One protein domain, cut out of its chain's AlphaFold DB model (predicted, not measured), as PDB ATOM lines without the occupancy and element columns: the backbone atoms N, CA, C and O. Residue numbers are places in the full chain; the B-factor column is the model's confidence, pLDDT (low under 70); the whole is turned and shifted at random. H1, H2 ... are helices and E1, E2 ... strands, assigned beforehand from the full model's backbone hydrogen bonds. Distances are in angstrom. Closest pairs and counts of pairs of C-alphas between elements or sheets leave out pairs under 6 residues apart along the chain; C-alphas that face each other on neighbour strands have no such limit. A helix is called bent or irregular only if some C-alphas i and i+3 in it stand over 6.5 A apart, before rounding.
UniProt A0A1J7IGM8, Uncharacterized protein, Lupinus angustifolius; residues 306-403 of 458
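What this domain is: This is residues 306 to 403 of the 458 residues of an uncharacterized protein of Lupinus angustifolius (UniProt A0A1J7IGM8). Picture a strongly twisted sheet of seven strands that curls round one kinked helix, H1. The long strands E1, E7 and E6 run side by side as the sheet's main part, the hairpin of E3 and E4 joins it with E4 beside residues 306 to 309 of E1, and the loop of residues 369 to 382 reaches out to 24 A from the mean of the C-alphas. The printed part has 98 residues with seven named strands and one named helix, H1, which comes between E2 and E3 along the chain; the sheet is branched, with E1 having three neighbours, its neighbour pairs are antiparallel, and the class is mixed, helices and strands. The whole is compact, with a radius of gyration of the C-alphas of 13.2 A and spans of 37 by 29 by 25 A.

Where its parts are: Find C-alpha 306 at (4.339, -16.128, -4.668); from there E1, residues 306 to 314, runs 25.1 A. E7 is residues 395 to 402, 21.9 A, ending at C-alpha 402 at (6.787, -23.621, 4.858). E6, residues 383 to 392, covers 25.1 A and bends by 65 degrees at residue 387. Look for the shorter strands at residues 320 to 322 for E2, 344 to 348 for E3, 353 to 357 for E4 and 366 to 368 for E5. H1, residues 325 to 341, begins at C-alpha 325 at (25.000, -23.305, -0.071) and runs 24.2 A; it is irregular, with C-alphas 330 and 333 7.3 A apart, and has a kink of 50 degrees near residue 332.

How they stand to each other: Start at E1, which has three neighbours: E2 and E4 lie on one side of it, E7 on the other side. Beside E7, N 312 and O 398 are 2.9 A apart; beside E4, N 309 and O 353 are 2.8 A apart; in the hairpin with E2, N 313 and O 321 are 2.8 A apart. In the hairpin of E3 and E4, N 347 and O 354 are 2.8 A apart. E5, E6 and E7 form a meander, each strand the antiparallel neighbour of the one before: look at N 367 and O 384, 2.8 A, then N 390 and O 397, 3.0 A. H1 is on the sheet; its closest C-alphas to E3 are those of Ala 336 and Leu 346, 5.1 A, and to E6 those of Ala 338 and Phe 390, 6.1 A. Within H1, 9 of 13 O i to N i+4 pairs are within hydrogen-bond range. E3 and E6 are apart.

The domain as a whole: The two C-alphas farthest apart are those of His 343 and Glu 373, 37.6 A. The printed part has no cut. The link from E5 to E6 is long, with 14 residues. The mean pLDDT of the printed part is 80.8; look for values under 70 at residues 306, 316 to 318, 358 to 360 and 370 to 379.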
ATOM      1  N   CYS A 306       2.939 -16.359  -5.011       67.50
ATOM      2  CA  CYS A 306       4.339 -16.128  -4.668       67.50
ATOM      3  C   CYS A 306       4.607 -16.708  -3.283       67.50
ATOM      4  O   CYS A 306       3.980 -16.280  -2.318       67.50
ATOM      5  N   ARG A 307       5.542 -17.657  -3.165       71.31
ATOM      6  CA  ARG A 307       5.927 -18.245  -1.871       71.31
ATOM      7  C   ARG A 307       7.449 -18.345  -1.738       71.31
ATOM      8  O   ARG A 307       8.117 -18.679  -2.725       71.31
ATOM      9  N   PRO A 308       8.025 -18.043  -0.558       80.69
ATOM     10  CA  PRO A 308       9.407 -18.398  -0.278       80.69
ATOM     11  C   PRO A 308       9.541 -19.922  -0.304       80.69
ATOM     12  O   PRO A 308       8.691 -20.628   0.224       80.69
ATOM     13  N   ILE A 309      10.603 -20.429  -0.920       87.50
ATOM     14  CA  ILE A 309      10.830 -21.866  -1.051       87.50
ATOM     15  C   ILE A 309      12.144 -22.285  -0.413       87.50
ATOM     16  O   ILE A 309      13.106 -21.517  -0.319       87.50
ATOM     17  N   GLN A 310      12.193 -23.552  -0.043       87.88
ATOM     18  CA  GLN A 310      13.381 -24.265   0.384       87.88
ATOM     19  C   GLN A 310      13.536 -25.526  -0.472       87.88
ATOM     20  O   GLN A 310      12.603 -25.958  -1.153       87.88
ATOM     21  N   ILE A 311      14.751 -26.081  -0.490       91.00
ATOM     22  CA  ILE A 311      15.060 -27.284  -1.263       91.00
ATOM     23  C   ILE A 311      15.670 -28.325  -0.330       91.00
ATOM     24  O   ILE A 311      16.686 -28.057   0.317       91.00
ATOM     25  N   LEU A 312      15.065 -29.511  -0.284       89.81
ATOM     26  CA  LEU A 312      15.643 -30.694   0.351       89.81
ATOM     27  C   LEU A 312      16.243 -31.618  -0.693       89.81
ATOM     28  O   LEU A 312      15.841 -31.628  -1.854       89.81
ATOM     29  N   LYS A 313      17.183 -32.435  -0.240       91.25
ATOM     30  CA  LYS A 313      17.829 -33.495  -0.997       91.25
ATOM     31  C   LYS A 313      17.645 -34.829  -0.290       91.25
ATOM     32  O   LYS A 313      17.850 -34.921   0.920       91.25
ATOM     33  N   SER A 314      17.350 -35.857  -1.074       88.25
ATOM     34  CA  SER A 314      17.328 -37.257  -0.672       88.25
ATOM     35  C   SER A 314      18.244 -38.083  -1.573       88.25
ATOM     36  O   SER A 314      18.253 -37.953  -2.800       88.25
ATOM     37  N   THR A 315      19.032 -38.959  -0.954       79.94
ATOM     38  CA  THR A 315      19.900 -39.928  -1.637       79.94
ATOM     39  C   THR A 315      19.466 -41.359  -1.340       79.94
ATOM     40  O   THR A 315      20.320 -42.194  -1.079       79.94
ATOM     41  N   ASN A 316      18.157 -41.652  -1.330       68.06
ATOM     42  CA  ASN A 316      17.527 -42.972  -1.099       68.06
ATOM     43  C   ASN A 316      17.908 -43.730   0.200       68.06
ATOM     44  O   ASN A 316      17.223 -44.679   0.568       68.06
ATOM     45  N   ALA A 317      18.981 -43.346   0.891       64.38
ATOM     46  CA  ALA A 317      19.572 -44.032   2.033       64.38
ATOM     47  C   ALA A 317      19.434 -43.236   3.340       64.38
ATOM     48  O   ALA A 317      19.361 -43.850   4.399       64.38
ATOM     49  N   ASP A 318      19.363 -41.902   3.264       60.56
ATOM     50  CA  ASP A 318      19.521 -41.006   4.423       60.56
ATOM     51  C   ASP A 318      18.295 -40.105   4.693       60.56
ATOM     52  O   ASP A 318      18.368 -39.192   5.511       60.56
ATOM     53  N   GLY A 319      17.160 -40.356   4.030       75.69
ATOM     54  CA  GLY A 319      15.977 -39.492   4.124       75.69
ATOM     55  C   GLY A 319      16.200 -38.103   3.507       75.69
ATOM     56  O   GLY A 319      17.094 -37.921   2.676       75.69
ATOM     57  N   TRP A 320      15.367 -37.131   3.887       83.69
ATOM     58  CA  TRP A 320      15.472 -35.743   3.429       83.69
ATOM     59  C   TRP A 320      16.475 -34.941   4.262       83.69
ATOM     60  O   TRP A 320      16.509 -35.034   5.487       83.69
ATOM     61  N   SER A 321      17.276 -34.113   3.596       83.44
ATOM     62  CA  SER A 321      18.268 -33.237   4.223       83.44
ATOM     63  C   SER A 321      18.339 -31.880   3.524       83.44
ATOM     64  O   SER A 321      18.050 -31.776   2.332       83.44
ATOM     65  N   ALA A 322      18.725 -30.831   4.252       83.44
ATOM     66  CA  ALA A 322      18.898 -29.500   3.676       83.44
ATOM     67  C   ALA A 322      20.055 -29.466   2.659       83.44
ATOM     68  O   ALA A 322      21.121 -30.048   2.884       83.44
ATOM     69  N   VAL A 323      19.864 -28.746   1.551       87.88
ATOM     70  CA  VAL A 323      20.911 -28.540   0.539       87.88
ATOM     71  C   VAL A 323      21.927 -27.506   1.031       87.88
ATOM     72  O   VAL A 323      21.560 -26.434   1.507       87.88
ATOM     73  N   SER A 324      23.224 -27.801   0.901       85.50
ATOM     74  CA  SER A 324      24.286 -26.861   1.301       85.50
ATOM     75  C   SER A 324      24.435 -25.694   0.320       85.50
ATOM     76  O   SER A 324      24.321 -25.907  -0.883       85.50
ATOM     77  N   ASP A 325      24.827 -24.501   0.784       80.44
ATOM     78  CA  ASP A 325      25.000 -23.305  -0.071       80.44
ATOM     79  C   ASP A 325      25.843 -23.551  -1.334       80.44
ATOM     80  O   ASP A 325      25.550 -23.034  -2.407       80.44
ATOM     81  N   LYS A 326      26.893 -24.373  -1.216       84.62
ATOM     82  CA  LYS A 326      27.784 -24.714  -2.339       84.62
ATOM     83  C   LYS A 326      27.104 -25.570  -3.399       84.62
ATOM     84  O   LYS A 326      27.511 -25.550  -4.553       84.62
ATOM     85  N   GLU A 327      26.150 -26.385  -2.975       89.44
ATOM     86  CA  GLU A 327      25.380 -27.266  -3.839       89.44
ATOM     87  C   GLU A 327      24.179 -26.534  -4.435       89.44
ATOM     88  O   GLU A 327      23.868 -26.773  -5.602       89.44
ATOM     89  N   VAL A 328      23.570 -25.596  -3.693       87.12
ATOM     90  CA  VAL A 328      22.403 -24.831  -4.154       87.12
ATOM     91  C   VAL A 328      22.658 -24.219  -5.531       87.12
ATOM     92  O   VAL A 328      21.892 -24.479  -6.453       87.12
ATOM     93  N   GLU A 329      23.770 -23.502  -5.721       86.88
ATOM     94  CA  GLU A 329      24.096 -22.864  -7.008       86.88
ATOM     95  C   GLU A 329      24.119 -23.852  -8.188       86.88
ATOM     96  O   GLU A 329      23.721 -23.500  -9.299       86.88
ATOM     97  N   SER A 330      24.542 -25.099  -7.953       89.56
ATOM     98  CA  SER A 330      24.615 -26.131  -8.995       89.56
ATOM     99  C   SER A 330      23.254 -26.729  -9.361       89.56
ATOM    100  O   SER A 330      23.076 -27.193 -10.488       89.56
ATOM    101  N   ILE A 331      22.281 -26.684  -8.445       91.50
ATOM    102  CA  ILE A 331      20.938 -27.241  -8.650       91.50
ATOM    103  C   ILE A 331      19.932 -26.201  -9.160       91.50
ATOM    104  O   ILE A 331      18.892 -26.591  -9.689       91.50
ATOM    105  N   LEU A 332      20.226 -24.894  -9.056       90.31
ATOM    106  CA  LEU A 332      19.297 -23.819  -9.446       90.31
ATOM    107  C   LEU A 332      18.740 -23.952 -10.875       90.31
ATOM    108  O   LEU A 332      17.535 -23.769 -11.031       90.31
ATOM    109  N   PRO A 333      19.519 -24.309 -11.920       90.94
ATOM    110  CA  PRO A 333      18.959 -24.494 -13.261       90.94
ATOM    111  C   PRO A 333      17.917 -25.618 -13.331       90.94
ATOM    112  O   PRO A 333      16.896 -25.477 -14.006       90.94
ATOM    113  N   ALA A 334      18.156 -26.724 -12.619       92.38
ATOM    114  CA  ALA A 334      17.237 -27.855 -12.562       92.38
ATOM    115  C   ALA A 334      15.989 -27.515 -11.736       92.38
ATOM    116  O   ALA A 334      14.879 -27.792 -12.185       92.38
ATOM    117  N   ALA A 335      16.158 -26.835 -10.598       92.62
ATOM    118  CA  ALA A 335      15.059 -26.344  -9.771       92.62
ATOM    119  C   ALA A 335      14.178 -25.339 -10.533       92.62
ATOM    120  O   ALA A 335      12.956 -25.477 -10.566       92.62
ATOM    121  N   ALA A 336      14.787 -24.371 -11.224       91.00
ATOM    122  CA  ALA A 336      14.076 -23.399 -12.052       91.00
ATOM    123  C   ALA A 336      13.285 -24.071 -13.182       91.00
ATOM    124  O   ALA A 336      12.171 -23.652 -13.490       91.00
ATOM    125  N   TYR A 337      13.837 -25.122 -13.792       90.69
ATOM    126  CA  TYR A 337      13.137 -25.889 -14.819       90.69
ATOM    127  C   TYR A 337      12.010 -26.752 -14.246       90.69
ATOM    128  O   TYR A 337      10.949 -26.845 -14.860       90.69
ATOM    129  N   ALA A 338      12.206 -27.350 -13.066       91.00
ATOM    130  CA  ALA A 338      11.171 -28.087 -12.347       91.00
ATOM    131  C   ALA A 338       9.949 -27.202 -12.089       91.00
ATOM    132  O   ALA A 338       8.843 -27.551 -12.496       91.00
ATOM    133  N   LEU A 339      10.190 -26.005 -11.556       88.88
ATOM    134  CA  LEU A 339       9.184 -24.963 -11.370       88.88
ATOM    135  C   LEU A 339       8.558 -24.536 -12.707       88.88
ATOM    136  O   LEU A 339       7.340 -24.462 -12.826       88.88
ATOM    137  N   ALA A 340       9.353 -24.337 -13.761       85.81
ATOM    138  CA  ALA A 340       8.831 -23.926 -15.066       85.81
ATOM    139  C   ALA A 340       7.876 -24.947 -15.712       85.81
ATOM    140  O   ALA A 340       6.963 -24.523 -16.435       85.81
ATOM    141  N   LYS A 341       8.069 -26.252 -15.452       84.38
ATOM    142  CA  LYS A 341       7.163 -27.332 -15.891       84.38
ATOM    143  C   LYS A 341       5.790 -27.247 -15.230       84.38
ATOM    144  O   LYS A 341       4.815 -27.610 -15.871       84.38
ATOM    145  N   ILE A 342       5.730 -26.747 -13.999       79.38
ATOM    146  CA  ILE A 342       4.485 -26.480 -13.267       79.38
ATOM    147  C   ILE A 342       4.117 -24.991 -13.297       79.38
ATOM    148  O   ILE A 342       3.420 -24.490 -12.429       79.38
ATOM    149  N   HIS A 343       4.584 -24.266 -14.318       77.62
ATOM    150  CA  HIS A 343       4.184 -22.878 -14.589       77.62
ATOM    151  C   HIS A 343       4.612 -21.856 -13.535       77.62
ATOM    152  O   HIS A 343       4.164 -20.713 -13.554       77.62
ATOM    153  N   MET A 344       5.592 -22.223 -12.720       82.31
ATOM    154  CA  MET A 344       6.273 -21.338 -11.796       82.31
ATOM    155  C   MET A 344       7.585 -20.791 -12.359       82.31
ATOM    156  O   MET A 344       8.179 -21.290 -13.319       82.31
ATOM    157  N   HIS A 345       8.059 -19.736 -11.724       85.31
ATOM    158  CA  HIS A 345       9.281 -19.027 -12.017       85.31
ATOM    159  C   HIS A 345      10.091 -18.896 -10.733       85.31
ATOM    160  O   HIS A 345       9.627 -18.329  -9.745       85.31
ATOM    161  N   LEU A 346      11.321 -19.403 -10.760       87.81
ATOM    162  CA  LEU A 346      12.253 -19.225  -9.658       87.81
ATOM    163  C   LEU A 346      12.795 -17.798  -9.668       87.81
ATOM    164  O   LEU A 346      13.492 -17.399 -10.598       87.81
ATOM    165  N   VAL A 347      12.506 -17.048  -8.616       85.31
ATOM    166  CA  VAL A 347      13.143 -15.770  -8.310       85.31
ATOM    167  C   VAL A 347      14.065 -15.998  -7.126       85.31
ATOM    168  O   VAL A 347      13.657 -16.570  -6.123       85.31
ATOM    169  N   TYR A 348      15.314 -15.570  -7.224       82.12
ATOM    170  CA  TYR A 348      16.247 -15.626  -6.106       82.12
ATOM    171  C   TYR A 348      16.678 -14.210  -5.746       82.12
ATOM    172  O   TYR A 348      17.000 -13.396  -6.610       82.12
ATOM    173  N   SER A 349      16.649 -13.909  -4.454       75.44
ATOM    174  CA  SER A 349      17.117 -12.648  -3.888       75.44
ATOM    175  C   SER A 349      18.348 -12.897  -3.015       75.44
ATOM    176  O   SER A 349      18.742 -14.038  -2.781       75.44
ATOM    177  N   GLY A 350      18.946 -11.829  -2.486       75.50
ATOM    178  CA  GLY A 350      19.987 -11.957  -1.461       75.50
ATOM    179  C   GLY A 350      19.496 -12.555  -0.132       75.50
ATOM    180  O   GLY A 350      20.322 -12.769   0.750       75.50
ATOM    181  N   TYR A 351      18.188 -12.805   0.014       73.44
ATOM    182  CA  TYR A 351      17.552 -13.229   1.265       73.44
ATOM    183  C   TYR A 351      16.891 -14.607   1.164       73.44
ATOM    184  O   TYR A 351      17.035 -15.427   2.063       73.44
ATOM    185  N   CYS A 352      16.171 -14.875   0.075       79.62
ATOM    186  CA  CYS A 352      15.435 -16.122  -0.113       79.62
ATOM    187  C   CYS A 352      15.275 -16.499  -1.589       79.62
ATOM    188  O   CYS A 352      15.406 -15.664  -2.494       79.62
ATOM    189  N   TYR A 353      14.947 -17.773  -1.806       87.19
ATOM    190  CA  TYR A 353      14.385 -18.277  -3.052       87.19
ATOM    191  C   TYR A 353      12.867 -18.137  -2.994       87.19
ATOM    192  O   TYR A 353      12.255 -18.377  -1.958       87.19
ATOM    193  N   THR A 354      12.253 -17.749  -4.099       85.69
ATOM    194  CA  THR A 354      10.813 -17.538  -4.219       85.69
ATOM    195  C   THR A 354      10.328 -18.234  -5.478       85.69
ATOM    196  O   THR A 354      10.823 -17.964  -6.572       85.69
ATOM    197  N   ALA A 355       9.343 -19.114  -5.341       86.44
ATOM    198  CA  ALA A 355       8.581 -19.593  -6.481       86.44
ATOM    199  C   ALA A 355       7.454 -18.593  -6.758       86.44
ATOM    200  O   ALA A 355       6.655 -18.294  -5.869       86.44
ATOM    201  N   ARG A 356       7.421 -18.048  -7.977       81.44
ATOM    202  CA  ARG A 356       6.348 -17.179  -8.476       81.44
ATOM    203  C   ARG A 356       5.565 -17.882  -9.585       81.44
ATOM    204  O   ARG A 356       6.161 -18.244 -10.590       81.44
ATOM    205  N   GLY A 357       4.266 -18.066  -9.442       72.12
ATOM    206  CA  GLY A 357       3.376 -18.745 -10.388       72.12
ATOM    207  C   GLY A 357       2.379 -19.659  -9.677       72.12
ATOM    208  O   GLY A 357       2.333 -19.686  -8.454       72.12
ATOM    209  N   GLY A 358       1.547 -20.360 -10.442       64.19
ATOM    210  CA  GLY A 358       0.391 -21.116  -9.946       64.19
ATOM    211  C   GLY A 358       0.698 -22.296  -9.060       64.19
ATOM    212  O   GLY A 358       1.508 -23.131  -9.440       64.19
ATOM    213  N   PHE A 359       0.020 -22.380  -7.918       64.88
ATOM    214  CA  PHE A 359       0.220 -23.419  -6.927       64.88
ATOM    215  C   PHE A 359      -0.980 -23.642  -6.012       64.88
ATOM    216  O   PHE A 359      -1.089 -23.022  -4.960       64.88
ATOM    217  N   CYS A 360      -1.856 -24.561  -6.381       66.12
ATOM    218  CA  CYS A 360      -2.869 -25.051  -5.456       66.12
ATOM    219  C   CYS A 360      -2.301 -26.286  -4.770       66.12
ATOM    220  O   CYS A 360      -1.684 -27.115  -5.440       66.12
ATOM    221  N   TYR A 361      -2.517 -26.391  -3.467       70.38
ATOM    222  CA  TYR A 361      -2.176 -27.575  -2.701       70.38
ATOM    223  C   TYR A 361      -3.396 -28.037  -1.921       70.38
ATOM    224  O   TYR A 361      -4.276 -27.248  -1.577       70.38
ATOM    225  N   THR A 362      -3.431 -29.329  -1.671       71.62
ATOM    226  CA  THR A 362      -4.409 -30.017  -0.843       71.62
ATOM    227  C   THR A 362      -3.768 -30.395   0.485       71.62
ATOM    228  O   THR A 362      -2.550 -30.311   0.647       71.62
ATOM    229  N   GLU A 363      -4.566 -30.866   1.440       75.06
ATOM    230  CA  GLU A 363      -4.026 -31.414   2.691       75.06
ATOM    231  C   GLU A 363      -3.045 -32.576   2.456       75.06
ATOM    232  O   GLU A 363      -2.162 -32.804   3.278       75.06
ATOM    233  N   GLU A 364      -3.147 -33.284   1.323       81.69
ATOM    234  CA  GLU A 364      -2.237 -34.379   0.963       81.69
ATOM    235  C   GLU A 364      -0.823 -33.894   0.607       81.69
ATOM    236  O   GLU A 364       0.135 -34.658   0.715       81.69
ATOM    237  N   ASP A 365      -0.690 -32.627   0.212       82.75
ATOM    238  CA  ASP A 365       0.587 -31.993  -0.122       82.75
ATOM    239  C   ASP A 365       1.280 -31.396   1.120       82.75
ATOM    240  O   ASP A 365       2.434 -30.958   1.045       82.75
ATOM    241  N   ILE A 366       0.582 -31.359   2.265       84.88
ATOM    242  CA  ILE A 366       1.120 -30.910   3.550       84.88
ATOM    243  C   ILE A 366       1.850 -32.077   4.212       84.88
ATOM    244  O   ILE A 366       1.332 -33.188   4.328       84.88
ATOM    245  N   PHE A 367       3.059 -31.821   4.698       83.94
ATOM    246  CA  PHE A 367       3.843 -32.812   5.415       83.94
ATOM    247  C   PHE A 367       4.520 -32.228   6.656       83.94
ATOM    248  O   PHE A 367       5.003 -31.095   6.674       83.94
ATOM    249  N   ASP A 368       4.581 -33.062   7.693       81.19
ATOM    250  CA  ASP A 368       5.209 -32.762   8.971       81.19
ATOM    251  C   ASP A 368       6.688 -33.154   8.977       81.19
ATOM    252  O   ASP A 368       7.070 -34.267   8.603       81.19
ATOM    253  N   PHE A 369       7.529 -32.284   9.531       74.69
ATOM    254  CA  PHE A 369       8.926 -32.609   9.838       74.69
ATOM    255  C   PHE A 369       9.105 -33.241  11.224       74.69
ATOM    256  O   PHE A 369      10.225 -33.326  11.737       74.69
ATOM    257  N   GLN A 370       8.022 -33.663  11.875       67.06
ATOM    258  CA  GLN A 370       8.092 -34.267  13.199       67.06
ATOM    259  C   GLN A 370       8.696 -35.673  13.130       67.06
ATOM    260  O   GLN A 370       8.354 -36.494  12.283       67.06
ATOM    261  N   THR A 371       9.596 -35.971  14.065       60.91
ATOM    262  CA  THR A 371      10.016 -37.356  14.314       60.91
ATOM    263  C   THR A 371       8.879 -38.136  14.980       60.91
ATOM    264  O   THR A 371       8.066 -37.538  15.682       60.91
ATOM    265  N   ASP A 372       8.869 -39.471  14.869       57.84
ATOM    266  CA  ASP A 372       7.902 -40.362  15.551       57.84
ATOM    267  C   ASP A 372       7.808 -40.131  17.082       57.84
ATOM    268  O   ASP A 372       6.876 -40.586  17.744       57.84
ATOM    269  N   GLU A 373       8.785 -39.427  17.666       60.34
ATOM    270  CA  GLU A 373       8.834 -39.024  19.075       60.34
ATOM    271  C   GLU A 373       8.214 -37.636  19.356       60.34
ATOM    272  O   GLU A 373       8.333 -37.129  20.476       60.34
ATOM    273  N   GLY A 374       7.588 -36.992  18.364       57.75
ATOM    274  CA  GLY A 374       6.969 -35.665  18.477       57.75
ATOM    275  C   GLY A 374       7.972 -34.519  18.653       57.75
ATOM    276  O   GLY A 374       7.618 -33.447  19.142       57.75
ATOM    277  N   LYS A 375       9.251 -34.739  18.322       58.19
ATOM    278  CA  LYS A 375      10.273 -33.682  18.317       58.19
ATOM    279  C   LYS A 375      10.485 -33.186  16.896       58.19
ATOM    280  O   LYS A 375      10.780 -33.997  16.016       58.19
ATOM    281  N   GLY A 376      10.370 -31.872  16.707       60.19
ATOM    282  CA  GLY A 376      10.712 -31.211  15.449       60.19
ATOM    283  C   GLY A 376      12.189 -31.400  15.094       60.19
ATOM    284  O   GLY A 376      13.043 -31.561  15.975       60.19
ATOM    285  N   VAL A 377      12.482 -31.404  13.797       66.19
ATOM    286  CA  VAL A 377      13.851 -31.448  13.275       66.19
ATOM    287  C   VAL A 377      14.449 -30.041  13.326       66.19
ATOM    288  O   VAL A 377      13.843 -29.079  12.865       66.19
ATOM    289  N   ASP A 378      15.645 -29.917  13.907       62.59
ATOM    290  CA  ASP A 378      16.321 -28.624  14.061       62.59
ATOM    291  C   ASP A 378      16.555 -27.960  12.693       62.59
ATOM    292  O   ASP A 378      17.195 -28.534  11.810       62.59
ATOM    293  N   GLY A 379      16.023 -26.747  12.527       64.44
ATOM    294  CA  GLY A 379      16.134 -25.960  11.299       64.44
ATOM    295  C   GLY A 379      15.100 -26.232  10.206       64.44
ATOM    296  O   GLY A 379      15.220 -25.630   9.141       64.44
ATOM    297  N   LEU A 380      14.099 -27.079  10.450       71.00
ATOM    298  CA  LEU A 380      12.954 -27.272   9.554       71.00
ATOM    299  C   LEU A 380      11.680 -26.703  10.200       71.00
ATOM    300  O   LEU A 380      11.603 -26.655  11.433       71.00
ATOM    301  N   PRO A 381      10.706 -26.221   9.403       71.00
ATOM    302  CA  PRO A 381       9.419 -25.795   9.947       71.00
ATOM    303  C   PRO A 381       8.665 -26.997  10.540       71.00
ATOM    304  O   PRO A 381       9.070 -28.140  10.345       71.00
ATOM    305  N   THR A 382       7.585 -26.753  11.284       75.31
ATOM    306  CA  THR A 382       6.730 -27.844  11.789       75.31
ATOM    307  C   THR A 382       6.068 -28.568  10.621       75.31
ATOM    308  O   THR A 382       6.243 -29.775  10.470       75.31
ATOM    309  N   GLU A 383       5.430 -27.785   9.754       83.06
ATOM    310  CA  GLU A 383       4.742 -28.229   8.550       83.06
ATOM    311  C   GLU A 383       5.285 -27.493   7.325       83.06
ATOM    312  O   GLU A 383       5.716 -26.330   7.379       83.06
ATOM    313  N   ALA A 384       5.257 -28.187   6.199       85.19
ATOM    314  CA  ALA A 384       5.533 -27.620   4.898       85.19
ATOM    315  C   ALA A 384       4.591 -28.180   3.852       85.19
ATOM    316  O   ALA A 384       4.002 -29.241   4.013       85.19
ATOM    317  N   ILE A 385       4.531 -27.460   2.743       85.69
ATOM    318  CA  ILE A 385       3.769 -27.819   1.569       85.69
ATOM    319  C   ILE A 385       4.748 -28.170   0.456       85.69
ATOM    320  O   ILE A 385       5.616 -27.367   0.080       85.69
ATOM    321  N   GLU A 386       4.615 -29.381  -0.063       89.25
ATOM    322  CA  GLU A 386       5.371 -29.866  -1.207       89.25
ATOM    323  C   GLU A 386       4.965 -29.101  -2.470       89.25
ATOM    324  O   GLU A 386       3.792 -29.030  -2.796       89.25
ATOM    325  N   ILE A 387       5.932 -28.551  -3.214       88.06
ATOM    326  CA  ILE A 387       5.656 -27.857  -4.481       88.06
ATOM    327  C   ILE A 387       5.950 -28.750  -5.683       88.06
ATOM    328  O   ILE A 387       5.146 -28.861  -6.608       88.06
ATOM    329  N   THR A 388       7.162 -29.305  -5.750       91.00
ATOM    330  CA  THR A 388       7.569 -30.175  -6.860       91.00
ATOM    331  C   THR A 388       8.860 -30.922  -6.553       91.00
ATOM    332  O   THR A 388       9.633 -30.532  -5.676       91.00
ATOM    333  N   TYR A 389       9.153 -31.935  -7.368       92.50
ATOM    334  CA  TYR A 389      10.394 -32.698  -7.318       92.50
ATOM    335  C   TYR A 389      11.216 -32.579  -8.597       92.50
ATOM    336  O   TYR A 389      10.701 -32.386  -9.706       92.50
ATOM    337  N   PHE A 390      12.521 -32.791  -8.458       93.12
ATOM    338  CA  PHE A 390      13.394 -33.043  -9.596       93.12
ATOM    339  C   PHE A 390      14.553 -33.965  -9.238       93.12
ATOM    340  O   PHE A 390      15.071 -33.943  -8.124       93.12
ATOM    341  N   ASP A 391      14.994 -34.737 -10.225       91.25
ATOM    342  CA  ASP A 391      16.169 -35.586 -10.102       91.25
ATOM    343  C   ASP A 391      17.388 -34.893 -10.707       91.25
ATOM    344  O   ASP A 391      17.345 -34.368 -11.826       91.25
ATOM    345  N   LEU A 392      18.508 -34.928  -9.991       90.19
ATOM    346  CA  LEU A 392      19.790 -34.473 -10.508       90.19
ATOM    347  C   LEU A 392      20.920 -35.352  -9.974       90.19
ATOM    348  O   LEU A 392      21.072 -35.541  -8.772       90.19
ATOM    349  N   GLU A 393      21.730 -35.885 -10.893       87.50
ATOM    350  CA  GLU A 393      22.944 -36.657 -10.573       87.50
ATOM    351  C   GLU A 393      22.704 -37.851  -9.626       87.50
ATOM    352  O   GLU A 393      23.568 -38.231  -8.841       87.50
ATOM    353  N   GLY A 394      21.529 -38.480  -9.736       85.75
ATOM    354  CA  GLY A 394      21.152 -39.647  -8.932       85.75
ATOM    355  C   GLY A 394      20.641 -39.318  -7.527       85.75
ATOM    356  O   GLY A 394      20.426 -40.241  -6.745       85.75
ATOM    357  N   ALA A 395      20.442 -38.036  -7.211       90.06
ATOM    358  CA  ALA A 395      19.726 -37.579  -6.026       90.06
ATOM    359  C   ALA A 395      18.355 -37.009  -6.417       90.06
ATOM    360  O   ALA A 395      18.215 -36.410  -7.488       90.06
ATOM    361  N   GLN A 396      17.381 -37.176  -5.526       92.44
ATOM    362  CA  GLN A 396      16.056 -36.578  -5.645       92.44
ATOM    363  C   GLN A 396      16.015 -35.307  -4.799       92.44
ATOM    364  O   GLN A 396      16.492 -35.296  -3.663       92.44
ATOM    365  N   TYR A 397      15.452 -34.237  -5.344       93.50
ATOM    366  CA  TYR A 397      15.292 -32.964  -4.659       93.50
ATOM    367  C   TYR A 397      13.818 -32.610  -4.560       93.50
ATOM    368  O   TYR A 397      13.081 -32.795  -5.527       93.50
ATOM    369  N   MET A 398      13.420 -32.072  -3.411       92.38
ATOM    370  CA  MET A 398      12.078 -31.555  -3.158       92.38
ATOM    371  C   MET A 398      12.147 -30.050  -3.005       92.38
ATOM    372  O   MET A 398      12.935 -29.552  -2.202       92.38
ATOM    373  N   ILE A 399      11.312 -29.339  -3.747       92.31
ATOM    374  CA  ILE A 399      11.037 -27.927  -3.525       92.31
ATOM    375  C   ILE A 399       9.778 -27.847  -2.671       92.31
ATOM    376  O   ILE A 399       8.768 -28.445  -3.032       92.31
ATOM    377  N   TYR A 400       9.839 -27.110  -1.567       89.31
ATOM    378  CA  TYR A 400       8.708 -26.926  -0.660       89.31
ATOM    379  C   TYR A 400       8.623 -25.478  -0.177       89.31
ATOM    380  O   TYR A 400       9.620 -24.749  -0.206       89.31
ATOM    381  N   THR A 401       7.446 -25.066   0.282       85.94
ATOM    382  CA  THR A 401       7.252 -23.833   1.061       85.94
ATOM    383  C   THR A 401       6.860 -24.209   2.487       85.94
ATOM    384  O   THR A 401       6.069 -25.128   2.664       85.94
ATOM    385  N   PRO A 402       7.373 -23.531   3.522       80.94
ATOM    386  CA  PRO A 402       6.787 -23.621   4.858       80.94
ATOM    387  C   PRO A 402       5.310 -23.209   4.832       80.94
ATOM    388  O   PRO A 402       4.945 -22.327   4.040       80.94
ATOM    389  N   SER A 403       4.497 -23.827   5.691       75.38
ATOM    390  CA  SER A 403       3.080 -23.468   5.852       75.38
ATOM    391  C   SER A 403       2.935 -22.041   6.390       75.38
ATOM    392  O   SER A 403       2.209 -21.231   5.807       75.38
TER     393      SER A 403